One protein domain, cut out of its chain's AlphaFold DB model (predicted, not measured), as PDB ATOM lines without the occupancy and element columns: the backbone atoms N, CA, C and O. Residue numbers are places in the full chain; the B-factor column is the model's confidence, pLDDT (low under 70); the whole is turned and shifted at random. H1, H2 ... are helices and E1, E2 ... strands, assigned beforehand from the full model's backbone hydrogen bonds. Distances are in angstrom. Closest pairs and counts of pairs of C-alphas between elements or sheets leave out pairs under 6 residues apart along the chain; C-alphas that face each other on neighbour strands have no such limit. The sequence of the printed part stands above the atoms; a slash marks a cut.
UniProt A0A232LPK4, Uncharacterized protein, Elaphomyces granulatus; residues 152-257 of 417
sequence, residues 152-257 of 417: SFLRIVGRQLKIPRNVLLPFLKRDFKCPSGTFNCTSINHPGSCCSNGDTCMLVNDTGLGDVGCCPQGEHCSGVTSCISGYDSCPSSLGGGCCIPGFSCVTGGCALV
ATOM      1  N   SER A 152       3.106  24.896  30.573       49.59
ATOM      2  CA  SER A 152       4.178  24.546  31.519       49.59
ATOM      3  C   SER A 152       5.573  24.858  30.969       49.59
ATOM      4  O   SER A 152       6.331  25.613  31.583       49.59
ATOM      5  N   PHE A 153       5.888  24.399  29.754       49.38
ATOM      6  CA  PHE A 153       7.168  24.705  29.098       49.38
ATOM      7  C   PHE A 153       7.343  26.216  28.835       49.38
ATOM      8  O   PHE A 153       8.391  26.802  29.125       49.38
ATOM      9  N   LEU A 154       6.277  26.888  28.376       49.09
ATOM     10  CA  LEU A 154       6.276  28.328  28.080       49.09
ATOM     11  C   LEU A 154       6.334  29.231  29.326       49.09
ATOM     12  O   LEU A 154       6.440  30.454  29.178       49.09
ATOM     13  N   ARG A 155       6.235  28.681  30.543       49.75
ATOM     14  CA  ARG A 155       6.488  29.400  31.806       49.75
ATOM     15  C   ARG A 155       7.962  29.376  32.209       49.75
ATOM     16  O   ARG A 155       8.452  30.376  32.729       49.75
ATOM     17  N   ILE A 156       8.662  28.271  31.947       50.28
ATOM     18  CA  ILE A 156      10.073  28.084  32.321       50.28
ATOM     19  C   ILE A 156      10.970  28.938  31.413       50.28
ATOM     20  O   ILE A 156      11.676  29.827  31.891       50.28
ATOM     21  N   VAL A 157      10.867  28.752  30.091       48.66
ATOM     22  CA  VAL A 157      11.692  29.480  29.104       48.66
ATOM     23  C   VAL A 157      11.418  30.992  29.142       48.66
ATOM     24  O   VAL A 157      12.340  31.805  29.062       48.66
ATOM     25  N   GLY A 158      10.151  31.379  29.339       47.91
ATOM     26  CA  GLY A 158       9.725  32.780  29.387       47.91
ATOM     27  C   GLY A 158      10.297  33.584  30.563       47.91
ATOM     28  O   GLY A 158      10.426  34.802  30.443       47.91
ATOM     29  N   ARG A 159      10.676  32.934  31.675       49.50
ATOM     30  CA  ARG A 159      11.331  33.608  32.810       49.50
ATOM     31  C   ARG A 159      12.819  33.867  32.569       49.50
ATOM     32  O   ARG A 159      13.282  34.956  32.884       49.50
ATOM     33  N   GLN A 160      13.540  32.904  31.991       52.22
ATOM     34  CA  GLN A 160      15.004  32.973  31.895       52.22
ATOM     35  C   GLN A 160      15.517  33.801  30.708       52.22
ATOM     36  O   GLN A 160      16.573  34.413  30.824       52.22
ATOM     37  N   LEU A 161      14.796  33.847  29.578       50.47
ATOM     38  CA  LEU A 161      15.316  34.461  28.341       50.47
ATOM     39  C   LEU A 161      14.627  35.767  27.913       50.47
ATOM     40  O   LEU A 161      15.075  36.396  26.959       50.47
ATOM     41  N   LYS A 162      13.528  36.183  28.564       50.78
ATOM     42  CA  LYS A 162      12.684  37.345  28.173       50.78
ATOM     43  C   LYS A 162      12.165  37.337  26.716       50.78
ATOM     44  O   LYS A 162      11.565  38.319  26.282       50.78
ATOM     45  N   ILE A 163      12.338  36.243  25.970       51.69
ATOM     46  CA  ILE A 163      11.852  36.097  24.591       51.69
ATOM     47  C   ILE A 163      10.313  36.123  24.598       51.69
ATOM     48  O   ILE A 163       9.696  35.338  25.328       51.69
ATOM     49  N   PRO A 164       9.653  36.983  23.797       50.59
ATOM     50  CA  PRO A 164       8.197  37.008  23.728       50.59
ATOM     51  C   PRO A 164       7.662  35.684  23.166       50.59
ATOM     52  O   PRO A 164       8.105  35.225  22.112       50.59
ATOM     53  N   ARG A 165       6.661  35.094  23.844       49.84
ATOM     54  CA  ARG A 165       6.043  33.787  23.507       49.84
ATOM     55  C   ARG A 165       5.708  33.632  22.011       49.84
ATOM     56  O   ARG A 165       5.845  32.544  21.462       49.84
ATOM     57  N   ASN A 166       5.343  34.729  21.347       53.97
ATOM     58  CA  ASN A 166       4.995  34.800  19.925       53.97
ATOM     59  C   ASN A 166       6.123  34.347  18.973       53.97
ATOM     60  O   ASN A 166       5.820  33.913  17.867       53.97
ATOM     61  N   VAL A 167       7.395  34.435  19.384       53.84
ATOM     62  CA  VAL A 167       8.561  34.083  18.546       53.84
ATOM     63  C   VAL A 167       8.921  32.597  18.642       53.84
ATOM     64  O   VAL A 167       9.422  32.039  17.676       53.84
ATOM     65  N   LEU A 168       8.627  31.922  19.759       51.12
ATOM     66  CA  LEU A 168       8.918  30.488  19.938       51.12
ATOM     67  C   LEU A 168       7.829  29.565  19.363       51.12
ATOM     68  O   LEU A 168       8.106  28.416  19.025       51.12
ATOM     69  N   LEU A 169       6.594  30.059  19.226       48.97
ATOM     70  CA  LEU A 169       5.441  29.278  18.756       48.97
ATOM     71  C   LEU A 169       5.577  28.630  17.357       48.97
ATOM     72  O   LEU A 169       5.032  27.534  17.200       48.97
ATOM     73  N   PRO A 170       6.264  29.219  16.352       49.41
ATOM     74  CA  PRO A 170       6.452  28.570  15.051       49.41
ATOM     75  C   PRO A 170       7.379  27.348  15.119       49.41
ATOM     76  O   PRO A 170       7.060  26.297  14.573       49.41
ATOM     77  N   PHE A 171       8.505  27.457  15.832       46.62
ATOM     78  CA  PHE A 171       9.607  26.486  15.764       46.62
ATOM     79  C   PHE A 171       9.287  25.116  16.387       46.62
ATOM     80  O   PHE A 171       9.891  24.113  16.012       46.62
ATOM     81  N   LEU A 172       8.317  25.044  17.308       53.03
ATOM     82  CA  LEU A 172       7.881  23.780  17.924       53.03
ATOM     83  C   LEU A 172       6.727  23.099  17.159       53.03
ATOM     84  O   LEU A 172       6.424  21.927  17.409       53.03
ATOM     85  N   LYS A 173       6.102  23.789  16.195       50.34
ATOM     86  CA  LYS A 173       5.088  23.222  15.298       50.34
ATOM     87  C   LYS A 173       5.713  22.745  13.988       50.34
ATOM     88  O   LYS A 173       5.523  23.336  12.931       50.34
ATOM     89  N   ARG A 174       6.395  21.600  14.047       52.84
ATOM     90  CA  ARG A 174       6.475  20.733  12.865       52.84
ATOM     91  C   ARG A 174       5.107  20.077  12.699       52.84
ATOM     92  O   ARG A 174       4.714  19.287  13.554       52.84
ATOM     93  N   ASP A 175       4.377  20.449  11.649       59.25
ATOM     94  CA  ASP A 175       3.048  19.899  11.373       59.25
ATOM     95  C   ASP A 175       3.135  18.376  11.226       59.25
ATOM     96  O   ASP A 175       3.805  17.856  10.330       59.25
ATOM     97  N   PHE A 176       2.473  17.660  12.136       71.00
ATOM     98  CA  PHE A 176       2.480  16.205  12.137       71.00
ATOM     99  C   PHE A 176       1.859  15.678  10.838       71.00
ATOM    100  O   PHE A 176       0.747  16.054  10.452       71.00
ATOM    101  N   LYS A 177       2.587  14.787  10.162       80.75
ATOM    102  CA  LYS A 177       2.212  14.261   8.854       80.75
ATOM    103  C   LYS A 177       2.389  12.750   8.821       80.75
ATOM    104  O   LYS A 177       3.499  12.248   8.973       80.75
ATOM    105  N   CYS A 178       1.281  12.053   8.598       82.31
ATOM    106  CA  CYS A 178       1.244  10.601   8.505       82.31
ATOM    107  C   CYS A 178       2.145  10.057   7.378       82.31
ATOM    108  O   CYS A 178       2.279  10.709   6.334       82.31
ATOM    109  N   PRO A 179       2.755   8.871   7.565       81.75
ATOM    110  CA  PRO A 179       3.576   8.224   6.547       81.75
ATOM    111  C   PRO A 179       2.743   7.758   5.342       81.75
ATOM    112  O   PRO A 179       1.533   7.536   5.430       81.75
ATOM    113  N   SER A 180       3.414   7.573   4.203       82.06
ATOM    114  CA  SER A 180       2.802   7.137   2.942       82.06
ATOM    115  C   SER A 180       1.904   5.905   3.115       82.06
ATOM    116  O   SER A 180       2.350   4.878   3.616       82.06
ATOM    117  N   GLY A 181       0.652   5.999   2.657       81.94
ATOM    118  CA  GLY A 181      -0.349   4.927   2.771       81.94
ATOM    119  C   GLY A 181      -1.295   5.042   3.974       81.94
ATOM    120  O   GLY A 181      -2.210   4.226   4.092       81.94
ATOM    121  N   THR A 182      -1.115   6.057   4.825       87.06
ATOM    122  CA  THR A 182      -2.015   6.374   5.946       87.06
ATOM    123  C   THR A 182      -2.509   7.827   5.880       87.06
ATOM    124  O   THR A 182      -1.878   8.682   5.249       87.06
ATOM    125  N   PHE A 183      -3.640   8.120   6.525       87.69
ATOM    126  CA  PHE A 183      -4.258   9.450   6.607       87.69
ATOM    127  C   PHE A 183      -4.454   9.879   8.069       87.69
ATOM    128  O   PHE A 183      -4.530   9.029   8.953       87.69
ATOM    129  N   ASN A 184      -4.531  11.191   8.334       89.12
ATOM    130  CA  ASN A 184      -4.644  11.711   9.700       89.12
ATOM    131  C   ASN A 184      -6.094  11.843  10.195       89.12
ATOM    132  O   ASN A 184      -7.006  12.189   9.440       89.12
ATOM    133  N   CYS A 185      -6.303  11.653  11.496       88.25
ATOM    134  CA  CYS A 185      -7.617  11.741  12.138       88.25
ATOM    135  C   CYS A 185      -8.051  13.185  12.464       88.25
ATOM    136  O   CYS A 185      -8.682  13.471  13.486       88.25
ATOM    137  N   THR A 186      -7.763  14.123  11.556       87.69
ATOM    138  CA  THR A 186      -8.215  15.525  11.642       87.69
ATOM    139  C   THR A 186      -9.738  15.661  11.700       87.69
ATOM    140  O   THR A 186     -10.232  16.573  12.358       87.69
ATOM    141  N   SER A 187     -10.483  14.728  11.099       87.75
ATOM    142  CA  SER A 187     -11.954  14.665  11.122       87.75
ATOM    143  C   SER A 187     -12.567  14.596  12.525       87.75
ATOM    144  O   SER A 187     -13.703  15.028  12.709       87.75
ATOM    145  N   ILE A 188     -11.820  14.080  13.506       85.31
ATOM    146  CA  ILE A 188     -12.235  13.959  14.911       85.31
ATOM    147  C   ILE A 188     -11.466  14.906  15.850       85.31
ATOM    148  O   ILE A 188     -11.703  14.888  17.051       85.31
ATOM    149  N   ASN A 189     -10.622  15.795  15.307       85.50
ATOM    150  CA  ASN A 189      -9.664  16.672  16.010       85.50
ATOM    151  C   ASN A 189      -8.391  15.987  16.553       85.50
ATOM    152  O   ASN A 189      -7.682  16.594  17.352       85.50
ATOM    153  N   HIS A 190      -8.039  14.790  16.068       83.56
ATOM    154  CA  HIS A 190      -6.804  14.083  16.442       83.56
ATOM    155  C   HIS A 190      -5.814  14.062  15.261       83.56
ATOM    156  O   HIS A 190      -5.628  13.031  14.612       83.56
ATOM    157  N   PRO A 191      -5.166  15.198  14.923       80.69
ATOM    158  CA  PRO A 191      -4.239  15.266  13.792       80.69
ATOM    159  C   PRO A 191      -3.000  14.379  13.972       80.69
ATOM    160  O   PRO A 191      -2.397  14.018  12.969       80.69
ATOM    161  N   GLY A 192      -2.637  14.036  15.217       76.19
ATOM    162  CA  GLY A 192      -1.499  13.177  15.571       76.19
ATOM    163  C   GLY A 192      -1.728  11.670  15.389       76.19
ATOM    164  O   GLY A 192      -0.795  10.894  15.567       76.19
ATOM    165  N   SER A 193      -2.943  11.239  15.044       81.25
ATOM    166  CA  SER A 193      -3.283   9.821  14.866       81.25
ATOM    167  C   SER A 193      -3.413   9.485  13.379       81.25
ATOM    168  O   SER A 193      -4.004  10.261  12.625       81.25
ATOM    169  N   CYS A 194      -2.879   8.333  12.963       85.69
ATOM    170  CA  CYS A 194      -2.869   7.879  11.570       85.69
ATOM    171  C   CYS A 194      -3.619   6.554  11.401       85.69
ATOM    172  O   CYS A 194      -3.342   5.606  12.130       85.69
ATOM    173  N   CYS A 195      -4.491   6.471  10.395       86.62
ATOM    174  CA  CYS A 195      -5.199   5.246  10.010       86.62
ATOM    175  C   CYS A 195      -4.880   4.835   8.567       86.62
ATOM    176  O   CYS A 195      -4.468   5.669   7.754       86.62
ATOM    177  N   SER A 196      -5.052   3.556   8.230       88.12
ATOM    178  CA  SER A 196      -4.737   3.019   6.896       88.12
ATOM    179  C   SER A 196      -5.685   3.574   5.836       88.12
ATOM    180  O   SER A 196      -6.860   3.814   6.106       88.12
ATOM    181  N   ASN A 197      -5.216   3.733   4.597       86.56
ATOM    182  CA  ASN A 197      -6.087   4.111   3.482       86.56
ATOM    183  C   ASN A 197      -7.180   3.046   3.243       86.56
ATOM    184  O   ASN A 197      -6.924   2.018   2.619       86.56
ATOM    185  N   GLY A 198      -8.397   3.318   3.721       83.00
ATOM    186  CA  GLY A 198      -9.521   2.374   3.732       83.00
ATOM    187  C   GLY A 198     -10.209   2.268   5.097       83.00
ATOM    188  O   GLY A 198     -11.369   1.869   5.156       83.00
ATOM    189  N   ASP A 199      -9.550   2.696   6.170       86.81
ATOM    190  CA  ASP A 199     -10.135   2.777   7.508       86.81
ATOM    191  C   ASP A 199     -10.906   4.096   7.716       86.81
ATOM    192  O   ASP A 199     -10.800   5.048   6.940       86.81
ATOM    193  N   THR A 200     -11.667   4.163   8.803       87.75
ATOM    194  CA  THR A 200     -12.367   5.341   9.315       87.75
ATOM    195  C   THR A 200     -11.862   5.631  10.724       87.75
ATOM    196  O   THR A 200     -11.944   4.770  11.599       87.75
ATOM    197  N   CYS A 201     -11.369   6.851  10.953       87.81
ATOM    198  CA  CYS A 201     -11.044   7.335  12.294       87.81
ATOM    199  C   CYS A 201     -12.321   7.534  13.118       87.81
ATOM    200  O   CYS A 201     -13.244   8.220  12.670       87.81
ATOM    201  N   MET A 202     -12.340   7.021  14.344       87.12
ATOM    202  CA  MET A 202     -13.409   7.259  15.316       87.12
ATOM    203  C   MET A 202     -12.839   7.624  16.684       87.12
ATOM    204  O   MET A 202     -11.740   7.185  17.019       87.12
ATOM    205  N   LEU A 203     -13.631   8.326  17.503       86.25
ATOM    206  CA  LEU A 203     -13.408   8.292  18.946       86.25
ATOM    207  C   LEU A 203     -13.837   6.929  19.498       86.25
ATOM    208  O   LEU A 203     -14.882   6.392  19.120       86.25
ATOM    209  N   VAL A 204     -13.028   6.399  20.402       82.94
ATOM    210  CA  VAL A 204     -13.174   5.103  21.062       82.94
ATOM    211  C   VAL A 204     -13.002   5.316  22.569       82.94
ATOM    212  O   VAL A 204     -12.337   6.255  22.999       82.94
ATOM    213  N   ASN A 205     -13.623   4.475  23.398       79.44
ATOM    214  CA  ASN A 205     -13.413   4.550  24.843       79.44
ATOM    215  C   ASN A 205     -11.953   4.200  25.169       79.44
ATOM    216  O   ASN A 205     -11.558   3.047  24.973       79.44
ATOM    217  N   ASP A 206     -11.190   5.150  25.720       75.38
ATOM    218  CA  ASP A 206      -9.801   4.897  26.105       75.38
ATOM    219  C   ASP A 206      -9.713   3.725  27.099       75.38
ATOM    220  O   ASP A 206     -10.364   3.685  28.145       75.38
ATOM    221  N   THR A 207      -8.918   2.739  26.709       70.06
ATOM    222  CA  THR A 207      -8.666   1.472  27.410       70.06
ATOM    223  C   THR A 207      -7.299   1.468  28.104       70.06
ATOM    224  O   THR A 207      -6.857   0.429  28.587       70.06
ATOM    225  N   GLY A 208      -6.636   2.628  28.168       70.00
ATOM    226  CA  GLY A 208      -5.209   2.756  28.453       70.00
ATOM    227  C   GLY A 208      -4.354   2.712  27.183       70.00
ATOM    228  O   GLY A 208      -3.160   2.460  27.289       70.00
ATOM    229  N   LEU A 209      -4.958   2.918  26.009       67.25
ATOM    230  CA  LEU A 209      -4.361   2.757  24.677       67.25
ATOM    231  C   LEU A 209      -4.664   3.941  23.737       67.25
ATOM    232  O   LEU A 209      -4.312   3.895  22.559       67.25
ATOM    233  N   GLY A 210      -5.268   5.014  24.254       72.31
ATOM    234  CA  GLY A 210      -5.696   6.186  23.494       72.31
ATOM    235  C   GLY A 210      -7.176   6.148  23.104       72.31
ATOM    236  O   GLY A 210      -7.838   5.109  23.133       72.31
ATOM    237  N   ASP A 211      -7.703   7.313  22.735       78.44
ATOM    238  CA  ASP A 211      -9.118   7.550  22.432       78.44
ATOM    239  C   ASP A 211      -9.452   7.523  20.928       78.44
ATOM    240  O   ASP A 211     -10.588   7.797  20.544       78.44
ATOM    241  N   VAL A 212      -8.497   7.149  20.068       82.31
ATOM    242  CA  VAL A 212      -8.675   7.058  18.609       82.31
ATOM    243  C   VAL A 212      -8.577   5.616  18.126       82.31
ATOM    244  O   VAL A 212      -7.571   4.945  18.339       82.31
ATOM    245  N   GLY A 213      -9.600   5.162  17.399       83.06
ATOM    246  CA  GLY A 213      -9.601   3.875  16.703       83.06
ATOM    247  C   GLY A 213      -9.660   4.020  15.184       83.06
ATOM    248  O   GLY A 213     -10.356   4.893  14.661       83.06
ATOM    249  N   CYS A 214      -8.969   3.116  14.489       86.94
ATOM    250  CA  CYS A 214      -9.072   2.908  13.046       86.94
ATOM    251  C   CYS A 214      -9.970   1.693  12.786       86.94
ATOM    252  O   CYS A 214      -9.627   0.586  13.198       86.94
ATOM    253  N   CYS A 215     -11.114   1.893  12.130       87.00
ATOM    254  CA  CYS A 215     -12.096   0.833  11.868       87.00
ATOM    255  C   CYS A 215     -12.335   0.654  10.363       87.00
ATOM    256  O   CYS A 215     -12.359   1.657   9.650       87.00
ATOM    257  N   PRO A 216     -12.572  -0.569   9.853       85.19
ATOM    258  CA  PRO A 216     -12.925  -0.765   8.447       85.19
ATOM    259  C   PRO A 216     -14.250  -0.059   8.101       85.19
ATOM    260  O   PRO A 216     -15.093   0.180   8.969       85.19
ATOM    261  N   GLN A 217     -14.444   0.292   6.821       80.62
ATOM    262  CA  GLN A 217     -15.602   1.081   6.367       80.62
ATOM    263  C   GLN A 217     -16.951   0.514   6.847       80.62
ATOM    264  O   GLN A 217     -17.418  -0.512   6.358       80.62
ATOM    265  N   GLY A 218     -17.617   1.255   7.738       70.62
ATOM    266  CA  GLY A 218     -18.966   0.951   8.224       70.62
ATOM    267  C   GLY A 218     -19.039   0.176   9.542       70.62
ATOM    268  O   GLY A 218     -20.150  -0.032  10.029       70.62
ATOM    269  N   GLU A 219     -17.911  -0.211  10.144       75.00
ATOM    270  CA  GLU A 219     -17.886  -0.841  11.472       75.00
ATOM    271  C   GLU A 219     -17.532   0.155  12.587       75.00
ATOM    272  O   GLU A 219     -16.788   1.113  12.381       75.00
ATOM    273  N   HIS A 220     -18.050  -0.098  13.793       77.50
ATOM    274  CA  HIS A 220     -17.709   0.648  15.003       77.50
ATOM    275  C   HIS A 220     -16.885  -0.230  15.957       77.50
ATOM    276  O   HIS A 220     -17.423  -1.142  16.583       77.50
ATOM    277  N   CYS A 221     -15.593   0.067  16.110       73.88
ATOM    278  CA  CYS A 221     -14.741  -0.565  17.117       73.88
ATOM    279  C   CYS A 221     -15.070  -0.028  18.521       73.88
ATOM    280  O   CYS A 221     -15.036   1.181  18.744       73.88
ATOM    281  N   SER A 222     -15.334  -0.913  19.486       64.25
ATOM    282  CA  SER A 222     -15.726  -0.532  20.861       64.25
ATOM    283  C   SER A 222     -14.556  -0.337  21.841       64.25
ATOM    284  O   SER A 222     -14.788  -0.090  23.021       64.25
ATOM    285  N   GLY A 223     -13.313  -0.484  21.382       63.25
ATOM    286  CA  GLY A 223     -12.100  -0.428  22.202       63.25
ATOM    287  C   GLY A 223     -10.894  -0.947  21.420       63.25
ATOM    288  O   GLY A 223     -11.024  -1.948  20.716       63.25
ATOM    289  N   VAL A 224      -9.727  -0.312  21.555       63.56
ATOM    290  CA  VAL A 224      -8.451  -0.933  21.161       63.56
ATOM    291  C   VAL A 224      -7.960  -1.732  22.367       63.56
ATOM    292  O   VAL A 224      -7.202  -1.238  23.183       63.56
ATOM    293  N   THR A 225      -8.445  -2.963  22.534       60.69
ATOM    294  CA  THR A 225      -8.114  -3.798  23.708       60.69
ATOM    295  C   THR A 225      -6.752  -4.491  23.621       60.69
ATOM    296  O   THR A 225      -6.259  -4.998  24.625       60.69
ATOM    297  N   SER A 226      -6.155  -4.546  22.430       69.75
ATOM    298  CA  SER A 226      -4.849  -5.157  22.170       69.75
ATOM    299  C   SER A 226      -4.315  -4.708  20.814       69.75
ATOM    300  O   SER A 226      -5.088  -4.572  19.864       69.75
ATOM    301  N   CYS A 227      -2.998  -4.564  20.701       75.00
ATOM    302  CA  CYS A 227      -2.326  -4.349  19.425       75.00
ATOM    303  C   CYS A 227      -2.303  -5.621  18.561       75.00
ATOM    304  O   CYS A 227      -2.487  -6.736  19.055       75.00
ATOM    305  N   ILE A 228      -2.070  -5.459  17.255       77.50
ATOM    306  CA  ILE A 228      -1.855  -6.594  16.349       77.50
ATOM    307  C   ILE A 228      -0.555  -7.332  16.721       77.50
ATOM    308  O   ILE A 228       0.369  -6.744  17.280       77.50
ATOM    309  N   SER A 229      -0.482  -8.636  16.445       77.94
ATOM    310  CA  SER A 229       0.661  -9.464  16.854       77.94
ATOM    311  C   SER A 229       1.993  -8.904  16.333       77.94
ATOM    312  O   SER A 229       2.137  -8.643  15.140       77.94
ATOM    313  N   GLY A 230       2.957  -8.725  17.242       75.69
ATOM    314  CA  GLY A 230       4.257  -8.112  16.956       75.69
ATOM    315  C   GLY A 230       4.313  -6.589  17.130       75.69
ATOM    316  O   GLY A 230       5.324  -6.006  16.760       75.69
ATOM    317  N   TYR A 231       3.266  -5.948  17.658       80.69
ATOM    318  CA  TYR A 231       3.254  -4.519  17.988       80.69
ATOM    319  C   TYR A 231       3.096  -4.323  19.501       80.69
ATOM    320  O   TYR A 231       2.249  -4.971  20.121       80.69
ATOM    321  N   ASP A 232       3.866  -3.403  20.076       83.56
ATOM    322  CA  ASP A 232       3.863  -3.127  21.517       83.56
ATOM    323  C   ASP A 232       2.802  -2.082  21.897       83.56
ATOM    324  O   ASP A 232       2.669  -1.041  21.252       83.56
ATOM    325  N   SER A 233       2.030  -2.363  22.950       81.75
ATOM    326  CA  SER A 233       0.935  -1.516  23.438       81.75
ATOM    327  C   SER A 233       1.425  -0.429  24.393       81.75
ATOM    328  O   SER A 233       1.921  -0.750  25.478       81.75
ATOM    329  N   CYS A 234       1.225   0.840  24.040       81.69
ATOM    330  CA  CYS A 234       1.619   1.968  24.879       81.69
ATOM    331  C   CYS A 234       0.506   2.423  25.828       81.69
ATOM    332  O   CYS A 234      -0.644   2.526  25.399       81.69
ATOM    333  N   PRO A 235       0.833   2.769  27.089       78.88
ATOM    334  CA  PRO A 235      -0.124   3.381  28.002       78.88
ATOM    335  C   PRO A 235      -0.506   4.791  27.524       78.88
ATOM    336  O   PRO A 235       0.340   5.518  26.998       78.88
ATOM    337  N   SER A 236      -1.740   5.235  27.784       69.62
ATOM    338  CA  SER A 236      -2.198   6.599  27.438       69.62
ATOM    339  C   SER A 236      -1.322   7.716  28.028       69.62
ATOM    340  O   SER A 236      -1.191   8.773  27.424       69.62
ATOM    341  N   SER A 237      -0.653   7.469  29.164       74.50
ATOM    342  CA  SER A 237       0.333   8.377  29.783       74.50
ATOM    343  C   SER A 237       1.659   8.508  29.015       74.50
ATOM    344  O   SER A 237       2.590   9.145  29.500       74.50
ATOM    345  N   LEU A 238       1.782   7.827  27.876       72.12
ATOM    346  CA  LEU A 238       2.861   7.927  26.892       72.12
ATOM    347  C   LEU A 238       2.245   8.080  25.485       72.12
ATOM    348  O   LEU A 238       2.712   7.482  24.521       72.12
ATOM    349  N   GLY A 239       1.135   8.819  25.370       68.94
ATOM    350  CA  GLY A 239       0.422   9.070  24.110       68.94
ATOM    351  C   GLY A 239      -0.453   7.923  23.579       68.94
ATOM    352  O   GLY A 239      -1.225   8.146  22.648       68.94
ATOM    353  N   GLY A 240      -0.387   6.725  24.171       73.75
ATOM    354  CA  GLY A 240      -1.175   5.562  23.747       73.75
ATOM    355  C   GLY A 240      -0.737   4.951  22.407       73.75
ATOM    356  O   GLY A 240       0.327   5.257  21.867       73.75
ATOM    357  N   GLY A 241      -1.577   4.072  21.861       78.50
ATOM    358  CA  GLY A 241      -1.383   3.432  20.562       78.50
ATOM    359  C   GLY A 241      -0.488   2.184  20.564       78.50
ATOM    360  O   GLY A 241      -0.177   1.596  21.599       78.50
ATOM    361  N   CYS A 242      -0.110   1.763  19.356       80.19
ATOM    362  CA  CYS A 242       0.593   0.510  19.087       80.19
ATOM    363  C   CYS A 242       1.882   0.763  18.298       80.19
ATOM    364  O   CYS A 242       1.820   1.186  17.139       80.19
ATOM    365  N   CYS A 243       3.040   0.473  18.888       83.75
ATOM    366  CA  CYS A 243       4.330   0.654  18.228       83.75
ATOM    367  C   CYS A 243       4.659  -0.497  17.279       83.75
ATOM    368  O   CYS A 243       4.516  -1.667  17.620       83.75
ATOM    369  N   ILE A 244       5.161  -0.146  16.095       81.81
ATOM    370  CA  ILE A 244       5.839  -1.083  15.191       81.81
ATOM    371  C   ILE A 244       7.143  -1.611  15.823       81.81
ATOM    372  O   ILE A 244       7.779  -0.883  16.590       81.81
ATOM    373  N   PRO A 245       7.603  -2.825  15.455       82.69
ATOM    374  CA  PRO A 245       8.894  -3.361  15.887       82.69
ATOM    375  C   PRO A 245      10.051  -2.359  15.757       82.69
ATOM    376  O   PRO A 245      10.252  -1.760  14.699       82.69
ATOM    377  N   GLY A 246      10.834  -2.200  16.827       76.50
ATOM    378  CA  GLY A 246      11.960  -1.256  16.894       76.50
ATOM    379  C   GLY A 246      11.591   0.168  17.337       76.50
ATOM    380  O   GLY A 246      12.470   1.024  17.435       76.50
ATOM    381  N   PHE A 247      10.317   0.429  17.632       81.75
ATOM    382  CA  PHE A 247       9.852   1.660  18.268       81.75
ATOM    383  C   PHE A 247       9.377   1.347  19.690       81.75
ATOM    384  O   PHE A 247       8.806   0.289  19.931       81.75
ATOM    385  N   SER A 248       9.605   2.268  20.623       86.44
ATOM    386  CA  SER A 248       9.176   2.152  22.019       86.44
ATOM    387  C   SER A 248       8.277   3.319  22.415       86.44
ATOM    388  O   SER A 248       8.310   4.388  21.797       86.44
ATOM    389  N   CYS A 249       7.499   3.107  23.470       84.06
ATOM    390  CA  CYS A 249       6.606   4.094  24.054       84.06
ATOM    391  C   CYS A 249       7.400   5.195  24.769       84.06
ATOM    392  O   CYS A 249       8.185   4.921  25.678       84.06
ATOM    393  N   VAL A 250       7.157   6.445  24.389       83.12
ATOM    394  CA  VAL A 250       7.709   7.655  25.008       83.12
ATOM    395  C   VAL A 250       6.597   8.686  25.202       83.12
ATOM    396  O   VAL A 250       5.511   8.557  24.645       83.12
ATOM    397  N   THR A 251       6.847   9.738  25.979       76.00
ATOM    398  CA  THR A 251       5.939  10.892  26.084       76.00
ATOM    399  C   THR A 251       5.615  11.432  24.683       76.00
ATOM    400  O   THR A 251       6.521  11.898  23.991       76.00
ATOM    401  N   GLY A 252       4.347  11.334  24.266       69.94
ATOM    402  CA  GLY A 252       3.884  11.679  22.914       69.94
ATOM    403  C   GLY A 252       3.705  10.516  21.916       69.94
ATOM    404  O   GLY A 252       3.336  10.778  20.770       69.94
ATOM    405  N   GLY A 253       3.918   9.252  22.306       77.75
ATOM    406  CA  GLY A 253       3.615   8.067  21.487       77.75
ATOM    407  C   GLY A 253       4.833   7.189  21.175       77.75
ATOM    408  O   GLY A 253       5.694   6.957  22.019       77.75
ATOM    409  N   CYS A 254       4.912   6.671  19.947       79.88
ATOM    410  CA  CYS A 254       5.964   5.741  19.525       79.88
ATOM    411  C   CYS A 254       7.183   6.450  18.916       79.88
ATOM    412  O   CYS A 254       7.068   7.098  17.873       79.88
ATOM    413  N   ALA A 255       8.370   6.241  19.492       80.81
ATOM    414  CA  ALA A 255       9.641   6.737  18.957       80.81
ATOM    415  C   ALA A 255      10.626   5.595  18.664       80.81
ATOM    416  O   ALA A 255      10.665   4.591  19.370       80.81
ATOM    417  N   LEU A 256      11.445   5.753  17.620       76.75
ATOM    418  CA  LEU A 256      12.432   4.753  17.206       76.75
ATOM    419  C   LEU A 256      13.611   4.758  18.191       76.75
ATOM    420  O   LEU A 256      14.446   5.667  18.172       76.75
ATOM    421  N   VAL A 257      13.679   3.753  19.065       69.94
ATOM    422  CA  VAL A 257      14.735   3.645  20.080       69.94
ATOM    423  C   VAL A 257      15.946   2.938  19.475       69.94
ATOM    424  O   VAL A 257      16.131   1.730  19.600       69.94
TER     425      VAL A 257
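Overview. This is residues 152 to 257 of the 417 residues of an uncharacterized protein of Elaphomyces granulatus (UniProt A0A232LPK4). The domain has little regular structure: hairpins E1-E2 and E3-E4 make one lobe, hairpin E5-E6 another, and small helices H1 and H2 lie far off. The 106 printed residues, 42 in named elements, class mixed, hold H1, H2, then E1 to E6, paired antiparallel. The whole is loose, radius of gyration of the C-alphas 16.5 A, spanning 51 by 27 by 26 A.

Arrangement. E1, residues 182-185, and E2, 190-196, form one hairpin, E3, 199-203, and E4, 212-216, another, E5, 247-250, and E6, 253-256, a third. N 183 is 2.9 A from O 195, N 200 2.7 A from O 215, N 248 2.8 A from O 255. C-alphas 195 and 214, closest of E2 and E4, are 5.4 A apart. H1, 153-161, has 2 of 5 O i to N i+4 and 3 of 6 O i to N i+3 pairs within hydrogen-bond range. H2, 165-168, is close to H1 but not clearly touching, C-alphas 158 and 165 being 7.0 A apart.

Along the chain. E2 is 14.8 A long. H1 begins at C-alpha 153 (7.168, 24.705, 29.098); E6 ends at C-alpha 256 (12.432, 4.753, 17.206).

Size, cuts and confidence. The printed part has no cut. Links H2 to E1 and E4 to E5 are long. The model's confidence is low, with pLDDT under 70, at 34 printed residues, among them residues 152 to 175.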